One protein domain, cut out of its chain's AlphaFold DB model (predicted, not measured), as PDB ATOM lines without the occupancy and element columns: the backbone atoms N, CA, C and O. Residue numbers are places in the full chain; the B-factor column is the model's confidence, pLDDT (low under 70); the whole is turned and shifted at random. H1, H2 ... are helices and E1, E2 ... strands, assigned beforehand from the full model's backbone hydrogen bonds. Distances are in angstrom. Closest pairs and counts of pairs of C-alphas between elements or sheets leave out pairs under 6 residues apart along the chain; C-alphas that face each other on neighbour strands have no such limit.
ATOM      1  N   ALA A  78     -10.128 -31.118 -30.352       89.69
ATOM      2  CA  ALA A  78      -9.172 -30.030 -30.213       89.69
ATOM      3  C   ALA A  78      -8.372 -30.093 -28.893       89.69
ATOM      4  O   ALA A  78      -8.891 -30.493 -27.843       89.69
ATOM      5  N   LEU A  79      -7.124 -29.622 -28.958       92.56
ATOM      6  CA  LEU A  79      -6.303 -29.281 -27.798       92.56
ATOM      7  C   LEU A  79      -6.446 -27.783 -27.533       92.56
ATOM      8  O   LEU A  79      -6.120 -26.965 -28.389       92.56
ATOM      9  N   ILE A  80      -6.997 -27.420 -26.377       95.50
ATOM     10  CA  ILE A  80      -7.379 -26.048 -26.051       95.50
ATOM     11  C   ILE A  80      -6.503 -25.510 -24.922       95.50
ATOM     12  O   ILE A  80      -6.546 -26.000 -23.791       95.50
ATOM     13  N   HIS A  81      -5.790 -24.430 -25.233       97.12
ATOM     14  CA  HIS A  81      -4.955 -23.669 -24.314       97.12
ATOM     15  C   HIS A  81      -5.583 -22.292 -24.069       97.12
ATOM     16  O   HIS A  81      -5.711 -21.471 -24.977       97.12
ATOM     17  N   ALA A  82      -5.994 -22.009 -22.840       97.81
ATOM     18  CA  ALA A  82      -6.479 -20.702 -22.427       97.81
ATOM     19  C   ALA A  82      -5.355 -19.897 -21.768       97.81
ATOM     20  O   ALA A  82      -4.814 -20.286 -20.740       97.81
ATOM     21  N   VAL A  83      -5.037 -18.733 -22.327       98.38
ATOM     22  CA  VAL A  83      -4.028 -17.821 -21.782       98.38
ATOM     23  C   VAL A  83      -4.726 -16.596 -21.216       98.38
ATOM     24  O   VAL A  83      -5.326 -15.792 -21.943       98.38
ATOM     25  N   ILE A  84      -4.641 -16.460 -19.895       98.00
ATOM     26  CA  ILE A  84      -5.236 -15.369 -19.131       98.00
ATOM     27  C   ILE A  84      -4.194 -14.541 -18.400       98.00
ATOM     28  O   ILE A  84      -3.056 -14.958 -18.251       98.00
ATOM     29  N   GLY A  85      -4.554 -13.330 -17.987       97.06
ATOM     30  CA  GLY A  85      -3.599 -12.419 -17.365       97.06
ATOM     31  C   GLY A  85      -3.959 -10.955 -17.571       97.06
ATOM     32  O   GLY A  85      -4.748 -10.624 -18.470       97.06
ATOM     33  N   PRO A  86      -3.354 -10.046 -16.795       95.12
ATOM     34  CA  PRO A  86      -3.661  -8.628 -16.858       95.12
ATOM     35  C   PRO A  86      -3.379  -8.060 -18.261       95.12
ATOM     36  O   PRO A  86      -2.603  -8.633 -19.044       95.12
ATOM     37  N   PRO A  87      -3.996  -6.926 -18.631       90.12
ATOM     38  CA  PRO A  87      -3.534  -6.158 -19.785       90.12
ATOM     39  C   PRO A  87      -2.025  -5.889 -19.667       90.12
ATOM     40  O   PRO A  87      -1.532  -5.719 -18.558       90.12
ATOM     41  N   ALA A  88      -1.292  -5.901 -20.783       89.56
ATOM     42  CA  ALA A  88       0.179  -5.808 -20.814       89.56
ATOM     43  C   ALA A  88       0.963  -6.932 -20.083       89.56
ATOM     44  O   ALA A  88       2.188  -6.858 -19.972       89.56
ATOM     45  N   GLY A  89       0.300  -8.020 -19.667       93.19
ATOM     46  CA  GLY A  89       0.958  -9.182 -19.049       93.19
ATOM     47  C   GLY A  89       1.892  -9.969 -19.980       93.19
ATOM     48  O   GLY A  89       2.780 -10.657 -19.498       93.19
ATOM     49  N   GLY A  90       1.762  -9.808 -21.305       94.19
ATOM     50  CA  GLY A  90       2.576 -10.530 -22.299       94.19
ATOM     51  C   GLY A  90       1.888 -11.748 -22.925       94.19
ATOM     52  O   GLY A  90       2.550 -12.564 -23.549       94.19
ATOM     53  N   LYS A  91       0.558 -11.864 -22.788       96.19
ATOM     54  CA  LYS A  91      -0.227 -13.015 -23.268       96.19
ATOM     55  C   LYS A  91       0.006 -13.353 -24.746       96.19
ATOM     56  O   LYS A  91       0.295 -14.499 -25.051       96.19
ATOM     57  N   SER A  92      -0.112 -12.376 -25.648       94.19
ATOM     58  CA  SER A  92       0.052 -12.611 -27.091       94.19
ATOM     59  C   SER A  92       1.473 -13.078 -27.418       94.19
ATOM     60  O   SER A  92       1.643 -14.065 -28.120       94.19
ATOM     61  N   THR A  93       2.487 -12.463 -26.797       95.06
ATOM     62  CA  THR A  93       3.890 -12.898 -26.903       95.06
ATOM     63  C   THR A  93       4.087 -14.324 -26.397       95.06
ATOM     64  O   THR A  93       4.751 -15.116 -27.055       95.06
ATOM     65  N   TYR A  94       3.486 -14.677 -25.257       97.19
ATOM     66  CA  TYR A  94       3.530 -16.043 -24.741       97.19
ATOM     67  C   TYR A  94       2.955 -17.028 -25.764       97.19
ATOM     68  O   TYR A  94       3.604 -18.017 -26.084       97.19
ATOM     69  N   VAL A  95       1.783 -16.739 -26.331       97.69
ATOM     70  CA  VAL A  95       1.158 -17.605 -27.341       97.69
ATOM     71  C   VAL A  95       2.043 -17.762 -28.574       97.69
ATOM     72  O   VAL A  95       2.262 -18.886 -29.013       97.69
ATOM     73  N   ASP A  96       2.601 -16.672 -29.100       95.75
ATOM     74  CA  ASP A  96       3.482 -16.724 -30.273       95.75
ATOM     75  C   ASP A  96       4.759 -17.539 -30.039       95.75
ATOM     76  O   ASP A  96       5.268 -18.148 -30.976       95.75
ATOM     77  N   MET A  97       5.252 -17.596 -28.800       97.12
ATOM     78  CA  MET A  97       6.420 -18.402 -28.435       97.12
ATOM     79  C   MET A  97       6.114 -19.894 -28.230       97.12
ATOM     80  O   MET A  97       7.046 -20.692 -28.267       97.12
ATOM     81  N   HIS A  98       4.857 -20.273 -27.967       96.56
ATOM     82  CA  HIS A  98       4.506 -21.637 -27.531       96.56
ATOM     83  C   HIS A  98       3.625 -22.410 -28.519       96.56
ATOM     84  O   HIS A  98       3.648 -23.641 -28.503       96.56
ATOM     85  N   ARG A  99       2.854 -21.725 -29.370       95.38
ATOM     86  CA  ARG A  99       1.952 -22.380 -30.326       95.38
ATOM     87  C   ARG A  99       2.716 -23.120 -31.424       95.38
ATOM     88  O   ARG A  99       3.723 -22.613 -31.923       95.38
ATOM     89  N   GLN A 100       2.195 -24.258 -31.879       92.50
ATOM     90  CA  GLN A 100       2.744 -24.930 -33.057       92.50
ATOM     91  C   GLN A 100       2.292 -24.251 -34.364       92.50
ATOM     92  O   GLN A 100       1.264 -23.555 -34.406       92.50
ATOM     93  N   PRO A 101       3.030 -24.442 -35.475       93.75
ATOM     94  CA  PRO A 101       2.554 -24.053 -36.798       93.75
ATOM     95  C   PRO A 101       1.176 -24.662 -37.098       93.75
ATOM     96  O   PRO A 101       0.958 -25.853 -36.901       93.75
ATOM     97  N   GLY A 102       0.243 -23.844 -37.588       90.94
ATOM     98  CA  GLY A 102      -1.134 -24.269 -37.883       90.94
ATOM     99  C   GLY A 102      -2.125 -24.141 -36.718       90.94
ATOM    100  O   GLY A 102      -3.321 -24.314 -36.941       90.94
ATOM    101  N   MET A 144     -15.273 -22.603 -31.823       94.44
ATOM    102  CA  MET A 144     -13.958 -23.166 -31.505       94.44
ATOM    103  C   MET A 144     -14.007 -24.218 -30.395       94.44
ATOM    104  O   MET A 144     -13.465 -25.302 -30.552       94.44
ATOM    105  N   VAL A 145     -14.729 -23.966 -29.299       93.69
ATOM    106  CA  VAL A 145     -14.827 -24.927 -28.177       93.69
ATOM    107  C   VAL A 145     -15.669 -26.177 -28.467       93.69
ATOM    108  O   VAL A 145     -15.915 -26.974 -27.565       93.69
ATOM    109  N   ARG A 146     -16.181 -26.317 -29.693       93.88
ATOM    110  CA  ARG A 146     -16.940 -27.480 -30.180       93.88
ATOM    111  C   ARG A 146     -16.263 -28.146 -31.381       93.88
ATOM    112  O   ARG A 146     -16.872 -29.014 -31.995       93.88
ATOM    113  N   VAL A 147     -15.056 -27.708 -31.734       91.62
ATOM    114  CA  VAL A 147     -14.253 -28.314 -32.797       91.62
ATOM    115  C   VAL A 147     -13.864 -29.725 -32.373       91.62
ATOM    116  O   VAL A 147     -13.458 -29.963 -31.233       91.62
ATOM    117  N   THR A 148     -14.037 -30.660 -33.296       87.19
ATOM    118  CA  THR A 148     -13.826 -32.098 -33.070       87.19
ATOM    119  C   THR A 148     -12.569 -32.600 -33.765       87.19
ATOM    120  O   THR A 148     -12.060 -33.671 -33.455       87.19
ATOM    121  N   GLU A 149     -12.060 -31.799 -34.689       88.19
ATOM    122  CA  GLU A 149     -10.819 -31.982 -35.403       88.19
ATOM    123  C   GLU A 149      -9.632 -31.876 -34.431       88.19
ATOM    124  O   GLU A 149      -9.669 -31.059 -33.503       88.19
ATOM    125  N   PRO A 150      -8.565 -32.666 -34.641       87.62
ATOM    126  CA  PRO A 150      -7.373 -32.652 -33.800       87.62
ATOM    127  C   PRO A 150      -6.509 -31.424 -34.116       87.62
ATOM    128  O   PRO A 150      -5.459 -31.523 -34.748       87.62
ATOM    129  N   VAL A 151      -6.986 -30.248 -33.718       90.75
ATOM    130  CA  VAL A 151      -6.313 -28.961 -33.920       90.75
ATOM    131  C   VAL A 151      -5.975 -28.303 -32.591       90.75
ATOM    132  O   VAL A 151      -6.690 -28.447 -31.600       90.75
ATOM    133  N   GLU A 152      -4.887 -27.542 -32.586       94.62
ATOM    134  CA  GLU A 152      -4.470 -26.741 -31.441       94.62
ATOM    135  C   GLU A 152      -5.176 -25.376 -31.468       94.62
ATOM    136  O   GLU A 152      -5.119 -24.647 -32.465       94.62
ATOM    137  N   LEU A 153      -5.857 -25.028 -30.378       96.94
ATOM    138  CA  LEU A 153      -6.645 -23.807 -30.233       96.94
ATOM    139  C   LEU A 153      -6.149 -22.992 -29.035       96.94
ATOM    140  O   LEU A 153      -6.144 -23.470 -27.902       96.94
ATOM    141  N   TRP A 154      -5.834 -21.720 -29.263       98.12
ATOM    142  CA  TRP A 154      -5.399 -20.787 -28.225       98.12
ATOM    143  C   TRP A 154      -6.469 -19.736 -27.950       98.12
ATOM    144  O   TRP A 154      -6.882 -18.999 -28.843       98.12
ATOM    145  N   LEU A 155      -6.918 -19.639 -26.702       97.69
ATOM    146  CA  LEU A 155      -7.901 -18.661 -26.249       97.69
ATOM    147  C   LEU A 155      -7.199 -17.579 -25.433       97.69
ATOM    148  O   LEU A 155      -6.830 -17.812 -24.284       97.69
ATOM    149  N   VAL A 156      -7.052 -16.377 -25.988       96.94
ATOM    150  CA  VAL A 156      -6.393 -15.266 -25.288       96.94
ATOM    151  C   VAL A 156      -7.440 -14.329 -24.710       96.94
ATOM    152  O   VAL A 156      -8.289 -13.786 -25.426       96.94
ATOM    153  N   LYS A 157      -7.407 -14.131 -23.389       92.62
ATOM    154  CA  LYS A 157      -8.386 -13.279 -22.705       92.62
ATOM    155  C   LYS A 157      -7.813 -12.659 -21.446       92.62
ATOM    156  O   LYS A 157      -7.118 -13.311 -20.697       92.62
ATOM    157  N   THR A 158      -8.157 -11.413 -21.138       92.81
ATOM    158  CA  THR A 158      -7.728 -10.820 -19.861       92.81
ATOM    159  C   THR A 158      -8.408 -11.482 -18.663       92.81
ATOM    160  O   THR A 158      -7.739 -12.002 -17.783       92.81
ATOM    161  N   LEU A 159      -9.743 -11.471 -18.626       93.44
ATOM    162  CA  LEU A 159     -10.530 -11.987 -17.503       93.44
ATOM    163  C   LEU A 159     -11.328 -13.217 -17.938       93.44
ATOM    164  O   LEU A 159     -12.027 -13.126 -18.945       93.44
ATOM    165  N   PRO A 160     -11.307 -14.337 -17.203       93.81
ATOM    166  CA  PRO A 160     -11.988 -15.563 -17.606       93.81
ATOM    167  C   PRO A 160     -13.478 -15.545 -17.221       93.81
ATOM    168  O   PRO A 160     -13.948 -16.380 -16.451       93.81
ATOM    169  N   PHE A 161     -14.230 -14.585 -17.764       93.12
ATOM    170  CA  PHE A 161     -15.694 -14.543 -17.714       93.12
ATOM    171  C   PHE A 161     -16.275 -13.832 -18.942       93.12
ATOM    172  O   PHE A 161     -15.619 -13.024 -19.608       93.12
ATOM    173  N   THR A 162     -17.533 -14.129 -19.251       90.19
ATOM    174  CA  THR A 162     -18.337 -13.431 -20.264       90.19
ATOM    175  C   THR A 162     -19.770 -13.270 -19.755       90.19
ATOM    176  O   THR A 162     -20.158 -13.993 -18.839       90.19
ATOM    177  N   PRO A 163     -20.601 -12.399 -20.355       88.31
ATOM    178  CA  PRO A 163     -22.005 -12.283 -19.955       88.31
ATOM    179  C   PRO A 163     -22.787 -13.606 -20.013       88.31
ATOM    180  O   PRO A 163     -23.697 -13.808 -19.221       88.31
ATOM    181  N   ARG A 164     -22.431 -14.517 -20.934       88.25
ATOM    182  CA  ARG A 164     -23.081 -15.836 -21.063       88.25
ATOM    183  C   ARG A 164     -22.429 -16.938 -20.222       88.25
ATOM    184  O   ARG A 164     -23.075 -17.945 -19.970       88.25
ATOM    185  N   SER A 165     -21.189 -16.730 -19.789       91.75
ATOM    186  CA  SER A 165     -20.416 -17.647 -18.945       91.75
ATOM    187  C   SER A 165     -19.710 -16.838 -17.852       91.75
ATOM    188  O   SER A 165     -18.518 -16.536 -17.977       91.75
ATOM    189  N   PRO A 166     -20.424 -16.413 -16.794       94.56
ATOM    190  CA  PRO A 166     -19.842 -15.605 -15.720       94.56
ATOM    191  C   PRO A 166     -18.805 -16.380 -14.891       94.56
ATOM    192  O   PRO A 166     -17.917 -15.772 -14.306       94.56
ATOM    193  N   ARG A 167     -18.881 -17.718 -14.879       96.25
ATOM    194  CA  ARG A 167     -17.923 -18.623 -14.220       96.25
ATOM    195  C   ARG A 167     -17.064 -19.389 -15.231       96.25
ATOM    196  O   ARG A 167     -16.793 -20.571 -15.056       96.25
ATOM    197  N   LEU A 168     -16.656 -18.723 -16.312       96.69
ATOM    198  CA  LEU A 168     -15.975 -19.359 -17.445       96.69
ATOM    199  C   LEU A 168     -14.670 -20.070 -17.055       96.69
ATOM    200  O   LEU A 168     -14.426 -21.157 -17.565       96.69
ATOM    201  N   LEU A 169     -13.879 -19.519 -16.126       97.75
ATOM    202  CA  LEU A 169     -12.694 -20.210 -15.592       97.75
ATOM    203  C   LEU A 169     -13.034 -21.609 -15.064       97.75
ATOM    204  O   LEU A 169     -12.331 -22.580 -15.314       97.75
ATOM    205  N   ASP A 170     -14.138 -21.705 -14.335       98.00
ATOM    206  CA  ASP A 170     -14.560 -22.941 -13.699       98.00
ATOM    207  C   ASP A 170     -15.133 -23.928 -14.727       98.00
ATOM    208  O   ASP A 170     -14.977 -25.134 -14.563       98.00
ATOM    209  N   GLU A 171     -15.755 -23.429 -15.801       97.81
ATOM    210  CA  GLU A 171     -16.148 -24.249 -16.954       97.81
ATOM    211  C   GLU A 171     -14.925 -24.820 -17.687       97.81
ATOM    212  O   GLU A 171     -14.919 -26.002 -18.022       97.81
ATOM    213  N   TRP A 172     -13.890 -24.006 -17.923       97.56
ATOM    214  CA  TRP A 172     -12.638 -24.450 -18.549       97.56
ATOM    215  C   TRP A 172     -11.928 -25.507 -17.707       97.56
ATOM    216  O   TRP A 172     -11.541 -26.543 -18.239       97.56
ATOM    217  N   ILE A 173     -11.854 -25.307 -16.388       97.25
ATOM    218  CA  ILE A 173     -11.318 -26.311 -15.461       97.25
ATOM    219  C   ILE A 173     -12.166 -27.584 -15.497       97.25
ATOM    220  O   ILE A 173     -11.619 -28.677 -15.564       97.25
ATOM    221  N   ALA A 174     -13.500 -27.486 -15.496       96.31
ATOM    222  CA  ALA A 174     -14.372 -28.660 -15.577       96.31
ATOM    223  C   ALA A 174     -14.175 -29.467 -16.877       96.31
ATOM    224  O   ALA A 174     -14.354 -30.690 -16.870       96.31
ATOM    225  N   LEU A 175     -13.784 -28.802 -17.967       95.06
ATOM    226  CA  LEU A 175     -13.463 -29.413 -19.259       95.06
ATOM    227  C   LEU A 175     -11.982 -29.786 -19.429       95.06
ATOM    228  O   LEU A 175     -11.611 -30.271 -20.495       95.06
ATOM    229  N   ASP A 176     -11.172 -29.611 -18.383       94.62
ATOM    230  CA  ASP A 176      -9.736 -29.919 -18.357       94.62
ATOM    231  C   ASP A 176      -8.917 -29.171 -19.422       94.62
ATOM    232  O   ASP A 176      -7.956 -29.694 -19.982       94.62
ATOM    233  N   TYR A 177      -9.316 -27.934 -19.734       95.75
ATOM    234  CA  TYR A 177      -8.517 -27.076 -20.610       95.75
ATOM    235  C   TYR A 177      -7.170 -26.793 -19.950       95.75
ATOM    236  O   TYR A 177      -7.089 -26.667 -18.725       95.75
ATOM    237  N   ASP A 178      -6.138 -26.613 -20.767       94.62
ATOM    238  CA  ASP A 178      -4.890 -26.056 -20.266       94.62
ATOM    239  C   ASP A 178      -5.067 -24.574 -20.021       94.62
ATOM    240  O   ASP A 178      -5.646 -23.866 -20.846       94.62
ATOM    241  N   ILE A 179      -4.590 -24.095 -18.877       97.69
ATOM    242  CA  ILE A 179      -4.786 -22.705 -18.492       97.69
ATOM    243  C   ILE A 179      -3.469 -22.124 -17.995       97.69
ATOM    244  O   ILE A 179      -2.960 -22.517 -16.945       97.69
ATOM    245  N   THR A 180      -2.970 -21.137 -18.732       98.19
ATOM    246  CA  THR A 180      -1.774 -20.373 -18.383       98.19
ATOM    247  C   THR A 180      -2.163 -18.989 -17.877       98.19
ATOM    248  O   THR A 180      -2.884 -18.241 -18.542       98.19
ATOM    249  N   VAL A 181      -1.629 -18.615 -16.720       98.38
ATOM    250  CA  VAL A 181      -1.663 -17.267 -16.159       98.38
ATOM    251  C   VAL A 181      -0.379 -16.541 -16.545       98.38
ATOM    252  O   VAL A 181       0.677 -16.727 -15.948       98.38
ATOM    253  N   CYS A 182      -0.476 -15.680 -17.549       97.69
ATOM    254  CA  CYS A 182       0.599 -14.798 -17.975       97.69
ATOM    255  C   CYS A 182       0.516 -13.479 -17.192       97.69
ATOM    256  O   CYS A 182      -0.101 -12.507 -17.639       97.69
ATOM    257  N   ASP A 183       1.102 -13.476 -15.995       96.94
ATOM    258  CA  ASP A 183       1.117 -12.337 -15.078       96.94
ATOM    259  C   ASP A 183       2.528 -12.127 -14.492       96.94
ATOM    260  O   ASP A 183       2.949 -12.901 -13.632       96.94
ATOM    261  N   PRO A 184       3.276 -11.099 -14.934       96.25
ATOM    262  CA  PRO A 184       4.602 -10.798 -14.401       96.25
ATOM    263  C   PRO A 184       4.551  -9.988 -13.090       96.25
ATOM    264  O   PRO A 184       5.588  -9.593 -12.561       96.25
ATOM    265  N   GLY A 185       3.354  -9.707 -12.570       95.50
ATOM    266  CA  GLY A 185       3.137  -8.927 -11.364       95.50
ATOM    267  C   GLY A 185       2.699  -7.491 -11.641       95.50
ATOM    268  O   GLY A 185       2.946  -6.892 -12.693       95.50
ATOM    269  N   LYS A 186       2.020  -6.911 -10.643       93.69
ATOM    270  CA  LYS A 186       1.347  -5.610 -10.769       93.69
ATOM    271  C   LYS A 186       2.302  -4.485 -11.120       93.69
ATOM    272  O   LYS A 186       1.947  -3.648 -11.942       93.69
ATOM    273  N   GLN A 187       3.478  -4.474 -10.505       92.75
ATOM    274  CA  GLN A 187       4.465  -3.425 -10.721       92.75
ATOM    275  C   GLN A 187       4.938  -3.414 -12.180       92.75
ATOM    276  O   GLN A 187       4.727  -2.426 -12.875       92.75
ATOM    277  N   GLU A 188       5.420  -4.555 -12.674       94.50
ATOM    278  CA  GLU A 188       5.882  -4.726 -14.057       94.50
ATOM    279  C   GLU A 188       4.789  -4.385 -15.083       94.50
ATOM    280  O   GLU A 188       5.034  -3.684 -16.062       94.50
ATOM    281  N   VAL A 189       3.545  -4.821 -14.852       93.06
ATOM    282  CA  VAL A 189       2.414  -4.468 -15.726       93.06
ATOM    283  C   VAL A 189       2.208  -2.956 -15.792       93.06
ATOM    284  O   VAL A 189       2.029  -2.405 -16.877       93.06
ATOM    285  N   MET A 190       2.226  -2.274 -14.647       89.44
ATOM    286  CA  MET A 190       2.055  -0.822 -14.605       89.44
ATOM    287  C   MET A 190       3.240  -0.098 -15.253       89.44
ATOM    288  O   MET A 190       3.030   0.897 -15.945       89.44
ATOM    289  N   ASP A 191       4.459  -0.610 -15.095       90.38
ATOM    290  CA  ASP A 191       5.672  -0.063 -15.710       90.38
ATOM    291  C   ASP A 191       5.628  -0.172 -17.232       90.38
ATOM    292  O   ASP A 191       5.821   0.828 -17.929       90.38
ATOM    293  N   ARG A 192       5.227  -1.336 -17.757       90.12
ATOM    294  CA  ARG A 192       4.987  -1.540 -19.194       90.12
ATOM    295  C   ARG A 192       3.942  -0.584 -19.752       90.12
ATOM    296  O   ARG A 192       4.095  -0.100 -20.871       90.12
ATOM    297  N   LEU A 193       2.877  -0.315 -18.999       85.06
ATOM    298  CA  LEU A 193       1.836   0.620 -19.426       85.06
ATOM    299  C   LEU A 193       2.346   2.064 -19.470       85.06
ATOM    300  O   LEU A 193       2.067   2.759 -20.445       85.06
ATOM    301  N   ARG A 194       3.125   2.489 -18.466       83.75
ATOM    302  CA  ARG A 194       3.753   3.820 -18.433       83.75
ATOM    303  C   ARG A 194       4.747   4.014 -19.580       83.75
ATOM    304  O   ARG A 194       4.711   5.042 -20.247       83.75
ATOM    305  N   ALA A 195       5.592   3.015 -19.839       83.94
ATOM    306  CA  ALA A 195       6.619   3.075 -20.879       83.94
ATOM    307  C   ALA A 195       6.045   3.220 -22.300       83.94
ATOM    308  O   ALA A 195       6.679   3.818 -23.162       83.94
ATOM    309  N   ARG A 196       4.827   2.721 -22.546       75.88
ATOM    310  CA  ARG A 196       4.145   2.826 -23.849       75.88
ATOM    311  C   ARG A 196       3.572   4.215 -24.143       75.88
ATOM    312  O   ARG A 196       2.881   4.377 -25.143       75.88
ATOM    313  N   GLY A 197       3.783   5.201 -23.266       62.28
ATOM    314  CA  GLY A 197       3.282   6.566 -23.454       62.28
ATOM    315  C   GLY A 197       1.754   6.676 -23.452       62.28
ATOM    316  O   GLY A 197       1.212   7.737 -23.748       62.28
ATOM    317  N   MET A 198       1.041   5.597 -23.109       58.03
ATOM    318  CA  MET A 198      -0.389   5.667 -22.869       58.03
ATOM    319  C   MET A 198      -0.578   6.390 -21.539       58.03
ATOM    320  O   MET A 198      -0.287   5.815 -20.490       58.03
ATOM    321  N   ASP A 199      -1.100   7.620 -21.567       55.75
ATOM    322  CA  ASP A 199      -1.875   8.120 -20.431       55.75
ATOM    323  C   ASP A 199      -2.900   7.026 -20.140       55.75
ATOM    324  O   ASP A 199      -3.733   6.714 -20.998       55.75
ATOM    325  N   VAL A 200      -2.676   6.277 -19.056       57.47
ATOM    326  CA  VAL A 200      -3.217   4.928 -18.903       57.47
ATOM    327  C   VAL A 200      -4.723   5.084 -18.781       57.47
ATOM    328  O   VAL A 200      -5.242   5.344 -17.698       57.47
ATOM    329  N   GLY A 201      -5.427   4.990 -19.912       64.12
ATOM    330  CA  GLY A 201      -6.827   5.371 -19.980       64.12
ATOM    331  C   GLY A 201      -7.599   4.646 -18.886       64.12
ATOM    332  O   GLY A 201      -7.351   3.461 -18.641       64.12
ATOM    333  N   LYS A 202      -8.529   5.342 -18.218       71.50
ATOM    334  CA  LYS A 202      -9.248   4.850 -17.022       71.50
ATOM    335  C   LYS A 202      -9.722   3.394 -17.146       71.50
ATOM    336  O   LYS A 202      -9.711   2.644 -16.175       71.50
ATOM    337  N   ARG A 203     -10.099   2.965 -18.357       73.69
ATOM    338  CA  ARG A 203     -10.525   1.593 -18.665       73.69
ATOM    339  C   ARG A 203      -9.408   0.549 -18.581       73.69
ATOM    340  O   ARG A 203      -9.654  -0.546 -18.084       73.69
ATOM    341  N   LEU A 204      -8.209   0.855 -19.071       77.19
ATOM    342  CA  LEU A 204      -7.067  -0.059 -19.027       77.19
ATOM    343  C   LEU A 204      -6.603  -0.257 -17.580       77.19
ATOM    344  O   LEU A 204      -6.457  -1.398 -17.144       77.19
ATOM    345  N   GLN A 205      -6.516   0.835 -16.807       80.50
ATOM    346  CA  GLN A 205      -6.283   0.776 -15.358       80.50
ATOM    347  C   GLN A 205      -7.364  -0.045 -14.646       80.50
ATOM    348  O   GLN A 205      -7.045  -0.934 -13.860       80.50
ATOM    349  N   ALA A 206      -8.642   0.197 -14.957       85.44
ATOM    350  CA  ALA A 206      -9.742  -0.573 -14.387       85.44
ATOM    351  C   ALA A 206      -9.624  -2.071 -14.707       85.44
ATOM    352  O   ALA A 206      -9.874  -2.892 -13.827       85.44
ATOM    353  N   GLY A 207      -9.190  -2.434 -15.919       88.62
ATOM    354  CA  GLY A 207      -8.932  -3.819 -16.313       88.62
ATOM    355  C   GLY A 207      -7.803  -4.474 -15.511       88.62
ATOM    356  O   GLY A 207      -7.966  -5.598 -15.038       88.62
ATOM    357  N   VAL A 208      -6.692  -3.761 -15.294       91.69
ATOM    358  CA  VAL A 208      -5.576  -4.221 -14.446       91.69
ATOM    359  C   VAL A 208      -6.036  -4.412 -12.998       91.69
ATOM    360  O   VAL A 208      -5.828  -5.469 -12.407       91.69
ATOM    361  N   LEU A 209      -6.721  -3.421 -12.420       92.06
ATOM    362  CA  LEU A 209      -7.245  -3.508 -11.054       92.06
ATOM    363  C   LEU A 209      -8.287  -4.622 -10.909       92.06
ATOM    364  O   LEU A 209      -8.339  -5.303  -9.886       92.06
ATOM    365  N   GLN A 210      -9.132  -4.820 -11.920       94.12
ATOM    366  CA  GLN A 210     -10.113  -5.898 -11.928       94.12
ATOM    367  C   GLN A 210      -9.447  -7.273 -11.943       94.12
ATOM    368  O   GLN A 210      -9.919  -8.140 -11.211       94.12
ATOM    369  N   TRP A 211      -8.370  -7.448 -12.716       95.88
ATOM    370  CA  TRP A 211      -7.572  -8.674 -12.735       95.88
ATOM    371  C   TRP A 211      -7.024  -9.011 -11.346       95.88
ATOM    372  O   TRP A 211      -7.360 -10.060 -10.802       95.88
ATOM    373  N   TYR A 212      -6.279  -8.095 -10.722       96.25
ATOM    374  CA  TYR A 212      -5.661  -8.372  -9.420       96.25
ATOM    375  C   TYR A 212      -6.680  -8.593  -8.297       96.25
ATOM    376  O   TYR A 212      -6.413  -9.354  -7.371       96.25
ATOM    377  N   ARG A 213      -7.881  -8.005  -8.394       96.44
ATOM    378  CA  ARG A 213      -8.981  -8.301  -7.458       96.44
ATOM    379  C   ARG A 213      -9.501  -9.736  -7.547       96.44
ATOM    380  O   ARG A 213     -10.143 -10.177  -6.603       96.44
ATOM    381  N   GLN A 214      -9.263 -10.452  -8.649       95.38
ATOM    382  CA  GLN A 214      -9.686 -11.850  -8.763       95.38
ATOM    383  C   GLN A 214      -8.825 -12.797  -7.916       95.38
ATOM    384  O   GLN A 214      -9.269 -13.907  -7.639       95.38
ATOM    385  N   GLY A 215      -7.597 -12.402  -7.549       95.69
ATOM    386  CA  GLY A 215      -6.668 -13.276  -6.822       95.69
ATOM    387  C   GLY A 215      -6.285 -14.550  -7.586       95.69
ATOM    388  O   GLY A 215      -5.908 -15.544  -6.972       95.69
ATOM    389  N   ILE A 216      -6.417 -14.549  -8.917       96.62
ATOM    390  CA  ILE A 216      -6.074 -15.694  -9.763       96.62
ATOM    391  C   ILE A 216      -4.552 -15.809  -9.849       96.62
ATOM    392  O   ILE A 216      -3.873 -14.846 -10.193       96.62
ATOM    393  N   THR A 217      -4.031 -17.005  -9.591       97.44
ATOM    394  CA  THR A 217      -2.610 -17.347  -9.726       97.44
ATOM    395  C   THR A 217      -2.466 -18.657 -10.493       97.44
ATOM    396  O   THR A 217      -3.386 -19.479 -10.474       97.44
ATOM    397  N   GLN A 218      -1.315 -18.875 -11.141       97.56
ATOM    398  CA  GLN A 218      -1.030 -20.152 -11.808       97.56
ATOM    399  C   GLN A 218      -1.150 -21.317 -10.817       97.56
ATOM    400  O   GLN A 218      -1.934 -22.230 -11.040       97.56
ATOM    401  N   THR A 219      -0.506 -21.212  -9.651       97.94
ATOM    402  CA  THR A 219      -0.559 -22.233  -8.593       97.94
ATOM    403  C   THR A 219      -1.988 -22.563  -8.149       97.94
ATOM    404  O   THR A 219      -2.320 -23.726  -7.920       97.94
ATOM    405  N   GLY A 220      -2.856 -21.553  -8.035       98.06
ATOM    406  CA  GLY A 220      -4.258 -21.760  -7.676       98.06
ATOM    407  C   GLY A 220      -5.045 -22.495  -8.762       98.06
ATOM    408  O   GLY A 220      -5.910 -23.313  -8.451       98.06
ATOM    409  N   ILE A 221      -4.740 -22.238 -10.034       97.75
ATOM    410  CA  ILE A 221      -5.326 -22.964 -11.165       97.75
ATOM    411  C   ILE A 221      -4.806 -24.400 -11.211       97.75
ATOM    412  O   ILE A 221      -5.619 -25.321 -11.298       97.75
ATOM    413  N   ASP A 222      -3.498 -24.600 -11.064       96.81
ATOM    414  CA  ASP A 222      -2.864 -25.921 -11.094       96.81
ATOM    415  C   ASP A 222      -3.449 -26.838 -10.020       96.81
ATOM    416  O   ASP A 222      -3.821 -27.974 -10.306       96.81
TER     417      ASP A 222
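Overview. This is residues 78 to 102 and 144 to 222 of the 255 residues of the protein "HNH endonuclease" of Bifidobacterium longum (UniProt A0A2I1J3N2). A small wall of three parallel strands, E2, E1 and E3 in that order, has helix H1 over one face, while H2 and H5 only graze the sheet. Beyond the ends of the strands a loose pair of helices, H3 and H4, runs side by side in opposite ways, off the sheet; residues 162 to 167 stick out. The printed part has 104 residues with five named helices and three named strands, in the order E1, H1, E2, H2, E3, H3, H4, H5, and its class is mixed, helices and strands. It is compact, with a radius of gyration of the C-alphas of 14.6 A, and spans 44 by 30 by 25 A.

Arrangement. The inner strand E1, residues 79 to 84, has the edge strand E2, residues 152 to 157, as a parallel neighbour at 18 degrees; N 83 and O 155 are within hydrogen-bond range at 2.8 A. The other edge strand, E3, residues 178 to 181, is parallel to E1 at 17 degrees, with N 82 and O 178 at 2.7 A. H1, residues 91 to 98, is on the sheet over E1 at a height over the sheet of 9.4 A, and runs along the strands at 25 degrees to E1 on the local plane. Its closest C-alphas to E1 are those of Lys 91 and Val 83, 6.3 A apart. H2, residues 168 to 174, only grazes the sheet with residues 169 to 173. E2, H2 and E3 form a split strand-helix-strand unit, two parallel strands joined through a helix with E1 between them, and its crossover is right-handed. H5, residues 218 to 222, only grazes the sheet and touches E3, the closest C-alphas being those of Gln 218 and Val 181 at 5.3 A. H3, residues 186 to 195, and H4, residues 202 to 213, are not on the sheet. They are close but not clearly touching, with the C-alphas of Lys 186 and Tyr 212 closest at 7.7 A, at a shallow tilt of 17 degrees, opposite ways. Every O i to N i+4 pair is within hydrogen-bond range in H1, H2, H3, H4 and H5.

Along the chain. E1 begins at C-alpha 79 (-6.303, -29.281, -27.798) and is 16.4 A long; E2 is 16.5 A and E3 10.2 A. H4 is 16.3 A, H3 14.3 A, H1 10.7 A, H2 9.6 A and H5 6.1 A, ending at C-alpha 222 (-2.864, -25.921, -11.094).

Size, cuts and confidence. The farthest C-alphas, those of Thr 148 and Asp 199, are 43.8 A apart. Residues 103 to 143 are not printed, and C-alphas 102 and 144 are 14.4 A apart across the cut. Of the links printed whole, none is long. Residues 197 to 201 have pLDDT under 70.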